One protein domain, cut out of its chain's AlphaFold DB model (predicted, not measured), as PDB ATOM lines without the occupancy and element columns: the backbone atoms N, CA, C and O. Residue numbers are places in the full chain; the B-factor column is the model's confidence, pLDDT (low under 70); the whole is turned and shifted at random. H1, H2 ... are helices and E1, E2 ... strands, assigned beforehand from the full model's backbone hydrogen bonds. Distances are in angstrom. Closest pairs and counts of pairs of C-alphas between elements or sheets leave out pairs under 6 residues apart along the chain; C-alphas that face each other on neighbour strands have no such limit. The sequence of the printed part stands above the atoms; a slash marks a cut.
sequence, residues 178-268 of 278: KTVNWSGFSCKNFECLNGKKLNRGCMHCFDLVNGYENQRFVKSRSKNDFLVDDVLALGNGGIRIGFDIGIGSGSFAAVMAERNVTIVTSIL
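AT A GLANCE: This is residues 178 to 268 of the 278 residues of a protein of Medicago truncatula (UniProt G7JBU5). Little regular structure: a small head of two parallel strands, E1 and E2, with H3 packed over one face, and a winding stretch, residues 178 to 227, holding H1 far from that head. Of 91 printed residues, 33 are in named elements, in order H1, H2, E1, H3, E2; the class is mixed. It is elongated, 46 by 27 by 22 A, and only just loose, close to compact, with a radius of gyration of the C-alphas of 15.1 A.

IN THESE COORDINATES: H1, residues 190 to 195, begins at C-alpha 190 (-20.524, -57.402, -6.605). H2 is residues 228 to 234, E1 241 to 246, 16.0 A long, and H3 251 to 258, 10.8 A. E2, residues 262 to 267, 15.8 A, ends at C-alpha 267 (-16.195, -38.160, -10.997).

HOW THE PARTS SIT: E1 and E2 are parallel at 18 degrees; N 242 and O 262 are within hydrogen-bond range, 2.9 A. E1, H3, E2 form a strand-helix-strand unit, parallel neighbour strands with a helix between, its crossover right-handed. The closest C-alphas of H3 and E2, Ala 253 and Ile 263, are 5.3 A apart. H2 and H3 only just touch, with 3 pairs of C-alphas within 8 A, the closest Val 228 and Met 256. H1 is apart from H2, H3, E1 and E2. In H1, H2 and H3 every O i to N i+4 pair is within hydrogen-bond range.

THE WHOLE: The C-alphas farthest apart, Ser 183 and Asn 236, are 46.3 A apart. The printed part has no cut; the link H1 to H2 is long. pLDDT is under 70 in residues 197 to 204, 246 to 248 and 267 to 268.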
ATOM      1  N   LYS A 178     -29.111 -55.407  -8.589       80.44
ATOM      2  CA  LYS A 178     -30.100 -54.856  -9.532       80.44
ATOM      3  C   LYS A 178     -29.955 -53.347  -9.773       80.44
ATOM      4  O   LYS A 178     -30.497 -52.849 -10.759       80.44
ATOM      5  N   THR A 179     -29.232 -52.645  -8.897       79.88
ATOM      6  CA  THR A 179     -28.947 -51.204  -8.994       79.88
ATOM      7  C   THR A 179     -27.962 -50.901 -10.124       79.88
ATOM      8  O   THR A 179     -28.046 -49.852 -10.754       79.88
ATOM      9  N   VAL A 180     -27.060 -51.837 -10.426       78.31
ATOM     10  CA  VAL A 180     -26.002 -51.660 -11.424       78.31
ATOM     11  C   VAL A 180     -26.374 -52.349 -12.729       78.31
ATOM     12  O   VAL A 180     -26.992 -53.416 -12.757       78.31
ATOM     13  N   ASN A 181     -25.980 -51.731 -13.837       79.44
ATOM     14  CA  ASN A 181     -26.011 -52.379 -15.130       79.44
ATOM     15  C   ASN A 181     -24.694 -53.122 -15.396       79.44
ATOM     16  O   ASN A 181     -23.644 -52.506 -15.544       79.44
ATOM     17  N   TRP A 182     -24.759 -54.451 -15.448       80.62
ATOM     18  CA  TRP A 182     -23.585 -55.322 -15.563       80.62
ATOM     19  C   TRP A 182     -23.173 -55.640 -17.002       80.62
ATOM     20  O   TRP A 182     -22.265 -56.448 -17.229       80.62
ATOM     21  N   SER A 183     -23.854 -55.100 -18.006       78.88
ATOM     22  CA  SER A 183     -23.466 -55.341 -19.395       78.88
ATOM     23  C   SER A 183     -22.114 -54.708 -19.706       78.88
ATOM     24  O   SER A 183     -21.730 -53.692 -19.139       78.88
ATOM     25  N   GLY A 184     -21.343 -55.353 -20.579       76.12
ATOM     26  CA  GLY A 184     -19.968 -54.943 -20.879       76.12
ATOM     27  C   GLY A 184     -18.943 -55.295 -19.794       76.12
ATOM     28  O   GLY A 184     -17.756 -55.386 -20.098       76.12
ATOM     29  N   PHE A 185     -19.370 -55.587 -18.563       77.50
ATOM     30  CA  PHE A 185     -18.483 -56.087 -17.518       77.50
ATOM     31  C   PHE A 185     -18.335 -57.606 -17.581       77.50
ATOM     32  O   PHE A 185     -19.295 -58.344 -17.833       77.50
ATOM     33  N   SER A 186     -17.120 -58.080 -17.293       82.81
ATOM     34  CA  SER A 186     -16.851 -59.512 -17.124       82.81
ATOM     35  C   SER A 186     -17.493 -60.082 -15.853       82.81
ATOM     36  O   SER A 186     -17.826 -61.260 -15.821       82.81
ATOM     37  N   CYS A 187     -17.698 -59.253 -14.825       85.00
ATOM     38  CA  CYS A 187     -18.445 -59.612 -13.622       85.00
ATOM     39  C   CYS A 187     -19.919 -59.228 -13.741       85.00
ATOM     40  O   CYS A 187     -20.240 -58.195 -14.323       85.00
ATOM     41  N   LYS A 188     -20.804 -60.055 -13.168       87.19
ATOM     42  CA  LYS A 188     -22.268 -59.863 -13.185       87.19
ATOM     43  C   LYS A 188     -22.887 -59.589 -11.813       87.19
ATOM     44  O   LYS A 188     -24.104 -59.499 -11.691       87.19
ATOM     45  N   ASN A 189     -22.054 -59.489 -10.785       87.75
ATOM     46  CA  ASN A 189     -22.445 -59.187  -9.418       87.75
ATOM     47  C   ASN A 189     -21.253 -58.588  -8.647       87.75
ATOM     48  O   ASN A 189     -20.100 -58.677  -9.089       87.75
ATOM     49  N   PHE A 190     -21.537 -57.987  -7.490       84.00
ATOM     50  CA  PHE A 190     -20.524 -57.402  -6.605       84.00
ATOM     51  C   PHE A 190     -19.562 -58.444  -6.025       84.00
ATOM     52  O   PHE A 190     -18.387 -58.146  -5.843       84.00
ATOM     53  N   GLU A 191     -20.020 -59.676  -5.801       86.56
ATOM     54  CA  GLU A 191     -19.183 -60.769  -5.292       86.56
ATOM     55  C   GLU A 191     -18.027 -61.098  -6.252       86.56
ATOM     56  O   GLU A 191     -16.866 -61.141  -5.851       86.56
ATOM     57  N   CYS A 192     -18.316 -61.207  -7.553       86.50
ATOM     58  CA  CYS A 192     -17.300 -61.374  -8.590       86.50
ATOM     59  C   CYS A 192     -16.334 -60.186  -8.639       86.50
ATOM     60  O   CYS A 192     -15.128 -60.391  -8.780       86.50
ATOM     61  N   LEU A 193     -16.836 -58.947  -8.529       81.31
ATOM     62  CA  LEU A 193     -15.968 -57.763  -8.520       81.31
ATOM     63  C   LEU A 193     -15.020 -57.770  -7.318       81.31
ATOM     64  O   LEU A 193     -13.846 -57.450  -7.483       81.31
ATOM     65  N   ASN A 194     -15.501 -58.186  -6.146       79.75
ATOM     66  CA  ASN A 194     -14.693 -58.306  -4.933       79.75
ATOM     67  C   ASN A 194     -13.608 -59.375  -5.036       79.75
ATOM     68  O   ASN A 194     -12.525 -59.196  -4.478       79.75
ATOM     69  N   GLY A 195     -13.874 -60.456  -5.772       74.94
ATOM     70  CA  GLY A 195     -12.894 -61.504  -6.049       74.94
ATOM     71  C   GLY A 195     -11.835 -61.124  -7.092       74.94
ATOM     72  O   GLY A 195     -10.818 -61.809  -7.200       74.94
ATOM     73  N   LYS A 196     -12.030 -60.048  -7.871       73.81
ATOM     74  CA  LYS A 196     -11.084 -59.635  -8.918       73.81
ATOM     75  C   LYS A 196     -10.106 -58.568  -8.437       73.81
ATOM     76  O   LYS A 196     -10.474 -57.527  -7.903       73.81
ATOM     77  N   LYS A 197      -8.830 -58.773  -8.761       67.94
ATOM     78  CA  LYS A 197      -7.785 -57.760  -8.599       67.94
ATOM     79  C   LYS A 197      -7.807 -56.808  -9.798       67.94
ATOM     80  O   LYS A 197      -7.158 -57.071 -10.805       67.94
ATOM     81  N   LEU A 198      -8.585 -55.728  -9.703       64.25
ATOM     82  CA  LEU A 198      -8.759 -54.765 -10.801       64.25
ATOM     83  C   LEU A 198      -7.492 -53.927 -11.051       64.25
ATOM     84  O   LEU A 198      -7.130 -53.703 -12.200       64.25
ATOM     85  N   ASN A 199      -6.800 -53.491  -9.991       59.84
ATOM     86  CA  ASN A 199      -5.470 -52.865 -10.041       59.84
ATOM     87  C   ASN A 199      -4.848 -52.817  -8.623       59.84
ATOM     88  O   ASN A 199      -5.544 -53.074  -7.641       59.84
ATOM     89  N   ARG A 200      -3.563 -52.445  -8.478       57.06
ATOM     90  CA  ARG A 200      -2.885 -52.283  -7.167       57.06
ATOM     91  C   ARG A 200      -3.621 -51.329  -6.214       57.06
ATOM     92  O   ARG A 200      -3.588 -51.552  -5.012       57.06
ATOM     93  N   GLY A 201      -4.283 -50.302  -6.748       57.78
ATOM     94  CA  GLY A 201      -5.016 -49.303  -5.963       57.78
ATOM     95  C   GLY A 201      -6.463 -49.668  -5.625       57.78
ATOM     96  O   GLY A 201      -7.123 -48.875  -4.969       57.78
ATOM     97  N   CYS A 202      -6.965 -50.821  -6.089       63.38
ATOM     98  CA  CYS A 202      -8.357 -51.209  -5.875       63.38
ATOM     99  C   CYS A 202      -8.532 -52.721  -5.684       63.38
ATOM    100  O   CYS A 202      -9.161 -53.417  -6.482       63.38
ATOM    101  N   MET A 203      -7.911 -53.241  -4.627       61.75
ATOM    102  CA  MET A 203      -8.092 -54.616  -4.170       61.75
ATOM    103  C   MET A 203      -9.175 -54.608  -3.080       61.75
ATOM    104  O   MET A 203      -8.973 -53.976  -2.048       61.75
ATOM    105  N   HIS A 204     -10.316 -55.262  -3.329       68.25
ATOM    106  CA  HIS A 204     -11.503 -55.273  -2.450       68.25
ATOM    107  C   HIS A 204     -12.221 -53.920  -2.255       68.25
ATOM    108  O   HIS A 204     -12.848 -53.706  -1.223       68.25
ATOM    109  N   CYS A 205     -12.189 -53.005  -3.235       73.06
ATOM    110  CA  CYS A 205     -12.898 -51.717  -3.107       73.06
ATOM    111  C   CYS A 205     -14.414 -51.837  -2.935       73.06
ATOM    112  O   CYS A 205     -15.041 -50.943  -2.379       73.06
ATOM    113  N   PHE A 206     -15.018 -52.895  -3.480       78.19
ATOM    114  CA  PHE A 206     -16.468 -53.075  -3.446       78.19
ATOM    115  C   PHE A 206     -16.924 -53.874  -2.212       78.19
ATOM    116  O   PHE A 206     -18.111 -54.169  -2.071       78.19
ATOM    117  N   ASP A 207     -16.004 -54.218  -1.303       82.38
ATOM    118  CA  ASP A 207     -16.328 -54.722   0.027       82.38
ATOM    119  C   ASP A 207     -16.441 -53.529   0.979       82.38
ATOM    120  O   ASP A 207     -15.494 -53.134   1.652       82.38
ATOM    121  N   LEU A 208     -17.617 -52.904   0.986       84.25
ATOM    122  CA  LEU A 208     -17.860 -51.686   1.763       84.25
ATOM    123  C   LEU A 208     -17.873 -51.933   3.280       84.25
ATOM    124  O   LEU A 208     -17.699 -50.994   4.054       84.25
ATOM    125  N   VAL A 209     -18.087 -53.184   3.706       83.44
ATOM    126  CA  VAL A 209     -18.266 -53.540   5.121       83.44
ATOM    127  C   VAL A 209     -16.961 -54.040   5.726       83.44
ATOM    128  O   VAL A 209     -16.517 -53.501   6.736       83.44
ATOM    129  N   ASN A 210     -16.340 -55.051   5.111       83.31
ATOM    130  CA  ASN A 210     -15.126 -55.682   5.641       83.31
ATOM    131  C   ASN A 210     -13.859 -55.249   4.891       83.31
ATOM    132  O   ASN A 210     -12.749 -55.584   5.309       83.31
ATOM    133  N   GLY A 211     -14.010 -54.517   3.785       79.94
ATOM    134  CA  GLY A 211     -12.895 -54.027   2.993       79.94
ATOM    135  C   GLY A 211     -12.228 -52.795   3.594       79.94
ATOM    136  O   GLY A 211     -12.559 -52.306   4.670       79.94
ATOM    137  N   TYR A 212     -11.232 -52.295   2.867       81.81
ATOM    138  CA  TYR A 212     -10.358 -51.220   3.337       81.81
ATOM    139  C   TYR A 212     -10.885 -49.811   3.024       81.81
ATOM    140  O   TYR A 212     -10.406 -48.837   3.600       81.81
ATOM    141  N   GLU A 213     -11.851 -49.671   2.116       83.19
ATOM    142  CA  GLU A 213     -12.293 -48.355   1.635       83.19
ATOM    143  C   GLU A 213     -12.865 -47.467   2.752       83.19
ATOM    144  O   GLU A 213     -12.574 -46.272   2.768       83.19
ATOM    145  N   ASN A 214     -13.548 -48.052   3.743       86.38
ATOM    146  CA  ASN A 214     -14.042 -47.337   4.929       86.38
ATOM    147  C   ASN A 214     -12.933 -46.892   5.904       86.38
ATOM    148  O   ASN A 214     -13.144 -46.014   6.734       86.38
ATOM    149  N   GLN A 215     -11.732 -47.466   5.803       87.56
ATOM    150  CA  GLN A 215     -10.583 -47.143   6.654       87.56
ATOM    151  C   GLN A 215      -9.529 -46.299   5.937       87.56
ATOM    152  O   GLN A 215      -8.645 -45.752   6.596       87.56
ATOM    153  N   ARG A 216      -9.627 -46.154   4.611       85.12
ATOM    154  CA  ARG A 216      -8.599 -45.562   3.744       85.12
ATOM    155  C   ARG A 216      -8.149 -44.156   4.144       85.12
ATOM    156  O   ARG A 216      -6.983 -43.839   3.949       85.12
ATOM    157  N   PHE A 217      -9.056 -43.351   4.690       88.69
ATOM    158  CA  PHE A 217      -8.791 -41.973   5.134       88.69
ATOM    159  C   PHE A 217      -8.934 -41.789   6.650       88.69
ATOM    160  O   PHE A 217      -8.921 -40.665   7.149       88.69
ATOM    161  N   VAL A 218      -9.092 -42.897   7.377       91.00
ATOM    162  CA  VAL A 218      -9.239 -42.930   8.840       91.00
ATOM    163  C   VAL A 218      -7.978 -43.492   9.491       91.00
ATOM    164  O   VAL A 218      -7.581 -43.042  10.559       91.00
ATOM    165  N   LYS A 219      -7.320 -44.468   8.852       89.44
ATOM    166  CA  LYS A 219      -6.088 -45.092   9.345       89.44
ATOM    167  C   LYS A 219      -4.955 -44.900   8.347       89.44
ATOM    168  O   LYS A 219      -5.100 -45.223   7.172       89.44
ATOM    169  N   SER A 220      -3.809 -44.436   8.839       85.62
ATOM    170  CA  SER A 220      -2.595 -44.289   8.035       85.62
ATOM    171  C   SER A 220      -1.999 -45.662   7.705       85.62
ATOM    172  O   SER A 220      -1.880 -46.534   8.570       85.62
ATOM    173  N   ARG A 221      -1.613 -45.857   6.441       82.00
ATOM    174  CA  ARG A 221      -0.793 -46.980   5.962       82.00
ATOM    175  C   ARG A 221       0.616 -46.548   5.593       82.00
ATOM    176  O   ARG A 221       1.536 -47.364   5.627       82.00
ATOM    177  N   SER A 222       0.778 -45.293   5.201       83.12
ATOM    178  CA  SER A 222       2.050 -44.695   4.838       83.12
ATOM    179  C   SER A 222       2.265 -43.388   5.591       83.12
ATOM    180  O   SER A 222       1.320 -42.705   5.984       83.12
ATOM    181  N   LYS A 223       3.535 -43.002   5.740       82.44
ATOM    182  CA  LYS A 223       3.917 -41.719   6.348       82.44
ATOM    183  C   LYS A 223       3.380 -40.495   5.588       82.44
ATOM    184  O   LYS A 223       3.426 -39.402   6.132       82.44
ATOM    185  N   ASN A 224       2.896 -40.682   4.359       84.38
ATOM    186  CA  ASN A 224       2.436 -39.614   3.474       84.38
ATOM    187  C   ASN A 224       0.905 -39.600   3.322       84.38
ATOM    188  O   ASN A 224       0.389 -38.921   2.434       84.38
ATOM    189  N   ASP A 225       0.181 -40.374   4.133       84.31
ATOM    190  CA  ASP A 225      -1.277 -40.413   4.080       84.31
ATOM    191  C   ASP A 225      -1.861 -39.246   4.886       84.31
ATOM    192  O   ASP A 225      -1.502 -39.049   6.044       84.31
ATOM    193  N   PHE A 226      -2.792 -38.505   4.285       86.81
ATOM    194  CA  PHE A 226      -3.566 -37.476   4.978       86.81
ATOM    195  C   PHE A 226      -4.857 -38.084   5.518       86.81
ATOM    196  O   PHE A 226      -5.673 -38.598   4.744       86.81
ATOM    197  N   LEU A 227      -5.046 -38.027   6.836       92.06
ATOM    198  CA  LEU A 227      -6.270 -38.498   7.475       92.06
ATOM    199  C   LEU A 227      -7.318 -37.391   7.499       92.06
ATOM    200  O   LEU A 227      -6.996 -36.206   7.586       92.06
ATOM    201  N   VAL A 228      -8.590 -37.782   7.447       92.50
ATOM    202  CA  VAL A 228      -9.706 -36.828   7.506       92.50
ATOM    203  C   VAL A 228      -9.646 -35.995   8.783       92.50
ATOM    204  O   VAL A 228      -9.851 -34.788   8.722       92.50
ATOM    205  N   ASP A 229      -9.293 -36.604   9.914       91.81
ATOM    206  CA  ASP A 229      -9.156 -35.888  11.186       91.81
ATOM    207  C   ASP A 229      -8.077 -34.805  11.148       91.81
ATOM    208  O   ASP A 229      -8.320 -33.686  11.599       91.81
ATOM    209  N   ASP A 230      -6.933 -35.095  10.528       91.62
ATOM    210  CA  ASP A 230      -5.844 -34.128  10.384       91.62
ATOM    211  C   ASP A 230      -6.266 -32.964   9.478       91.62
ATOM    212  O   ASP A 230      -6.042 -31.799   9.804       91.62
ATOM    213  N   VAL A 231      -6.946 -33.261   8.365       90.62
ATOM    214  CA  VAL A 231      -7.479 -32.244   7.442       90.62
ATOM    215  C   VAL A 231      -8.514 -31.356   8.133       90.62
ATOM    216  O   VAL A 231      -8.499 -30.137   7.960       90.62
ATOM    217  N   LEU A 232      -9.405 -31.936   8.938       92.81
ATOM    218  CA  LEU A 232     -10.412 -31.179   9.683       92.81
ATOM    219  C   LEU A 232      -9.790 -30.320  10.792       92.81
ATOM    220  O   LEU A 232     -10.262 -29.201  11.028       92.81
ATOM    221  N   ALA A 233      -8.718 -30.801  11.425       92.44
ATOM    222  CA  ALA A 233      -7.974 -30.058  12.436       92.44
ATOM    223  C   ALA A 233      -7.321 -28.789  11.862       92.44
ATOM    224  O   ALA A 233      -7.347 -27.750  12.524       92.44
ATOM    225  N   LEU A 234      -6.834 -28.817  10.612       91.19
ATOM    226  CA  LEU A 234      -6.296 -27.624   9.933       91.19
ATOM    227  C   LEU A 234      -7.321 -26.488   9.837       91.19
ATOM    228  O   LEU A 234      -6.966 -25.314   9.888       91.19
ATOM    229  N   GLY A 235      -8.601 -26.838   9.701       87.38
ATOM    230  CA  GLY A 235      -9.693 -25.875   9.632       87.38
ATOM    231  C   GLY A 235     -10.193 -25.380  10.986       87.38
ATOM    232  O   GLY A 235     -11.149 -24.608  10.999       87.38
ATOM    233  N   ASN A 236      -9.634 -25.854  12.107       87.56
ATOM    234  CA  ASN A 236     -10.114 -25.594  13.471       87.56
ATOM    235  C   ASN A 236     -11.644 -25.763  13.612       87.56
ATOM    236  O   ASN A 236     -12.340 -24.941  14.207       87.56
ATOM    237  N   GLY A 237     -12.198 -26.795  12.963       82.12
ATOM    238  CA  GLY A 237     -13.638 -27.060  12.950       82.12
ATOM    239  C   GLY A 237     -14.478 -26.133  12.059       82.12
ATOM    240  O   GLY A 237     -15.702 -26.191  12.148       82.12
ATOM    241  N   GLY A 238     -13.873 -25.309  11.199       90.56
ATOM    242  CA  GLY A 238     -14.558 -24.412  10.256       90.56
ATOM    243  C   GLY A 238     -14.903 -25.031   8.895       90.56
ATOM    244  O   GLY A 238     -15.695 -24.463   8.145       90.56
ATOM    245  N   ILE A 239     -14.355 -26.204   8.567       92.12
ATOM    246  CA  ILE A 239     -14.640 -26.881   7.295       92.12
ATOM    247  C   ILE A 239     -16.073 -27.434   7.333       92.12
ATOM    248  O   ILE A 239     -16.457 -28.171   8.243       92.12
ATOM    249  N   ARG A 240     -16.886 -27.030   6.353       90.94
ATOM    250  CA  ARG A 240     -18.301 -27.425   6.209       90.94
ATOM    251  C   ARG A 240     -18.623 -27.963   4.822       90.94
ATOM    252  O   ARG A 240     -19.497 -28.813   4.691       90.94
ATOM    253  N   ILE A 241     -17.908 -27.477   3.808       93.00
ATOM    254  CA  ILE A 241     -18.072 -27.872   2.412       93.00
ATOM    255  C   ILE A 241     -16.689 -28.125   1.814       93.00
ATOM    256  O   ILE A 241     -15.754 -27.373   2.087       93.00
ATOM    257  N   GLY A 242     -16.563 -29.168   0.999       90.00
ATOM    258  CA  GLY A 242     -15.352 -29.472   0.241       90.00
ATOM    259  C   GLY A 242     -15.669 -29.939  -1.175       90.00
ATOM    260  O   GLY A 242     -16.799 -30.318  -1.483       90.00
ATOM    261  N   PHE A 243     -14.656 -29.903  -2.036       90.81
ATOM    262  CA  PHE A 243     -14.763 -30.336  -3.423       90.81
ATOM    263  C   PHE A 243     -13.774 -31.472  -3.683       90.81
ATOM    264  O   PHE A 243     -12.569 -31.298  -3.514       90.81
ATOM    265  N   ASP A 244     -14.296 -32.637  -4.056       86.38
ATOM    266  CA  ASP A 244     -13.523 -33.840  -4.359       86.38
ATOM    267  C   ASP A 244     -13.467 -34.020  -5.879       86.38
ATOM    268  O   ASP A 244     -14.411 -34.502  -6.509       86.38
ATOM    269  N   ILE A 245     -12.371 -33.552  -6.483       82.81
ATOM    270  CA  ILE A 245     -12.083 -33.738  -7.907       82.81
ATOM    271  C   ILE A 245     -11.149 -34.931  -8.025       82.81
ATOM    272  O   ILE A 245      -9.943 -34.815  -7.800       82.81
ATOM    273  N   GLY A 246     -11.691 -36.083  -8.396       69.94
ATOM    274  CA  GLY A 246     -10.897 -37.297  -8.383       69.94
ATOM    275  C   GLY A 246     -11.462 -38.418  -9.231       69.94
ATOM    276  O   GLY A 246     -12.655 -38.516  -9.509       69.94
ATOM    277  N   ILE A 247     -10.557 -39.310  -9.622       64.06
ATOM    278  CA  ILE A 247     -10.873 -40.603 -10.226       64.06
ATOM    279  C   ILE A 247     -10.801 -41.635  -9.093       64.06
ATOM    280  O   ILE A 247      -9.841 -42.397  -8.977       64.06
ATOM    281  N   GLY A 248     -11.766 -41.574  -8.176       69.62
ATOM    282  CA  GLY A 248     -11.797 -42.380  -6.955       69.62
ATOM    283  C   GLY A 248     -13.177 -42.965  -6.670       69.62
ATOM    284  O   GLY A 248     -14.152 -42.651  -7.336       69.62
ATOM    285  N   SER A 249     -13.254 -43.814  -5.649       75.19
ATOM    286  CA  SER A 249     -14.457 -44.524  -5.179       75.19
ATOM    287  C   SER A 249     -15.477 -43.656  -4.435       75.19
ATOM    288  O   SER A 249     -16.518 -44.169  -4.041       75.19
ATOM    289  N   GLY A 250     -15.191 -42.369  -4.214       82.19
ATOM    290  CA  GLY A 250     -16.009 -41.500  -3.361       82.19
ATOM    291  C   GLY A 250     -15.835 -41.759  -1.858       82.19
ATOM    292  O   GLY A 250     -16.495 -41.115  -1.047       82.19
ATOM    293  N   SER A 251     -14.925 -42.653  -1.455       84.81
ATOM    294  CA  SER A 251     -14.693 -43.004  -0.046       84.81
ATOM    295  C   SER A 251     -14.258 -41.810   0.808       84.81
ATOM    296  O   SER A 251     -14.625 -41.732   1.975       84.81
ATOM    297  N   PHE A 252     -13.525 -40.847   0.241       87.94
ATOM    298  CA  PHE A 252     -13.166 -39.617   0.953       87.94
ATOM    299  C   PHE A 252     -14.408 -38.786   1.297       87.94
ATOM    300  O   PHE A 252     -14.592 -38.390   2.447       87.94
ATOM    301  N   ALA A 253     -15.293 -38.587   0.315       90.31
ATOM    302  CA  ALA A 253     -16.565 -37.906   0.512       90.31
ATOM    303  C   ALA A 253     -17.448 -38.623   1.542       90.31
ATOM    304  O   ALA A 253     -18.059 -37.963   2.381       90.31
ATOM    305  N   ALA A 254     -17.465 -39.959   1.527       90.38
ATOM    306  CA  ALA A 254     -18.206 -40.757   2.497       90.38
ATOM    307  C   ALA A 254     -17.690 -40.566   3.936       90.38
ATOM    308  O   ALA A 254     -18.485 -40.273   4.826       90.38
ATOM    309  N   VAL A 255     -16.370 -40.643   4.161       91.62
ATOM    310  CA  VAL A 255     -15.770 -40.415   5.493       91.62
ATOM    311  C   VAL A 255     -15.992 -38.970   5.963       91.62
ATOM    312  O   VAL A 255     -16.308 -38.734   7.127       91.62
ATOM    313  N   MET A 256     -15.876 -37.982   5.071       92.38
ATOM    314  CA  MET A 256     -16.172 -36.580   5.398       92.38
ATOM    315  C   MET A 256     -17.644 -36.372   5.791       92.38
ATOM    316  O   MET A 256     -17.930 -35.629   6.733       92.38
ATOM    317  N   ALA A 257     -18.576 -37.066   5.131       92.44
ATOM    318  CA  ALA A 257     -19.996 -37.012   5.465       92.44
ATOM    319  C   ALA A 257     -20.291 -37.567   6.870       92.44
ATOM    320  O   ALA A 257     -21.112 -36.992   7.582       92.44
ATOM    321  N   GLU A 258     -19.580 -38.610   7.321       92.38
ATOM    322  CA  GLU A 258     -19.668 -39.105   8.708       92.38
ATOM    323  C   GLU A 258     -19.228 -38.055   9.740       92.38
ATOM    324  O   GLU A 258     -19.632 -38.112  10.901       92.38
ATOM    325  N   ARG A 259     -18.420 -37.071   9.323       92.25
ATOM    326  CA  ARG A 259     -17.977 -35.939  10.151       92.25
ATOM    327  C   ARG A 259     -18.789 -34.667   9.916       92.25
ATOM    328  O   ARG A 259     -18.343 -33.581  10.281       92.25
ATOM    329  N   ASN A 260     -19.991 -34.798   9.351       92.31
ATOM    330  CA  ASN A 260     -20.910 -33.698   9.053       92.31
ATOM    331  C   ASN A 260     -20.326 -32.640   8.097       92.31
ATOM    332  O   ASN A 260     -20.677 -31.461   8.181       92.31
ATOM    333  N   VAL A 261     -19.449 -33.052   7.177       93.19
ATOM    334  CA  VAL A 261     -18.928 -32.197   6.104       93.19
ATOM    335  C   VAL A 261     -19.559 -32.598   4.779       93.19
ATOM    336  O   VAL A 261     -19.550 -33.763   4.389       93.19
ATOM    337  N   THR A 262     -20.106 -31.622   4.057       92.12
ATOM    338  CA  THR A 262     -20.680 -31.850   2.730       92.12
ATOM    339  C   THR A 262     -19.583 -31.824   1.679       92.12
ATOM    340  O   THR A 262     -18.944 -30.799   1.462       92.12
ATOM    341  N   ILE A 263     -19.379 -32.935   0.980       91.56
ATOM    342  CA  ILE A 263     -18.439 -32.994  -0.137       91.56
ATOM    343  C   ILE A 263     -19.212 -33.049  -1.445       91.56
ATOM    344  O   ILE A 263     -20.084 -33.893  -1.637       91.56
ATOM    345  N   VAL A 264     -18.873 -32.141  -2.353       89.75
ATOM    346  CA  VAL A 264     -19.314 -32.204  -3.740       89.75
ATOM    347  C   VAL A 264     -18.241 -32.967  -4.509       89.75
ATOM    348  O   VAL A 264     -17.126 -32.476  -4.673       89.75
ATOM    349  N   THR A 265     -18.557 -34.181  -4.952       82.19
ATOM    350  CA  THR A 265     -17.624 -35.006  -5.729       82.19
ATOM    351  C   THR A 265     -17.895 -34.859  -7.219       82.19
ATOM    352  O   THR A 265     -19.032 -34.979  -7.673       82.19
ATOM    353  N   SER A 266     -16.833 -34.644  -7.991       77.75
ATOM    354  CA  SER A 266     -16.844 -34.724  -9.447       77.75
ATOM    355  C   SER A 266     -16.089 -35.973  -9.880       77.75
ATOM    356  O   SER A 266     -14.870 -36.048  -9.726       77.75
ATOM    357  N   ILE A 267     -16.800 -36.937 -10.466       67.38
ATOM    358  CA  ILE A 267     -16.195 -38.160 -10.997       67.38
ATOM    359  C   ILE A 267     -16.054 -38.038 -12.512       67.38
ATOM    360  O   ILE A 267     -17.042 -38.013 -13.243       67.38
ATOM    361  N   LEU A 268     -14.809 -38.021 -12.991       50.59
ATOM    362  CA  LEU A 268     -14.487 -37.992 -14.417       50.59
ATOM    363  C   LEU A 268     -14.176 -39.407 -14.930       50.59
ATOM    364  O   LEU A 268     -13.083 -39.690 -15.413       50.59
TER     365      LEU A 268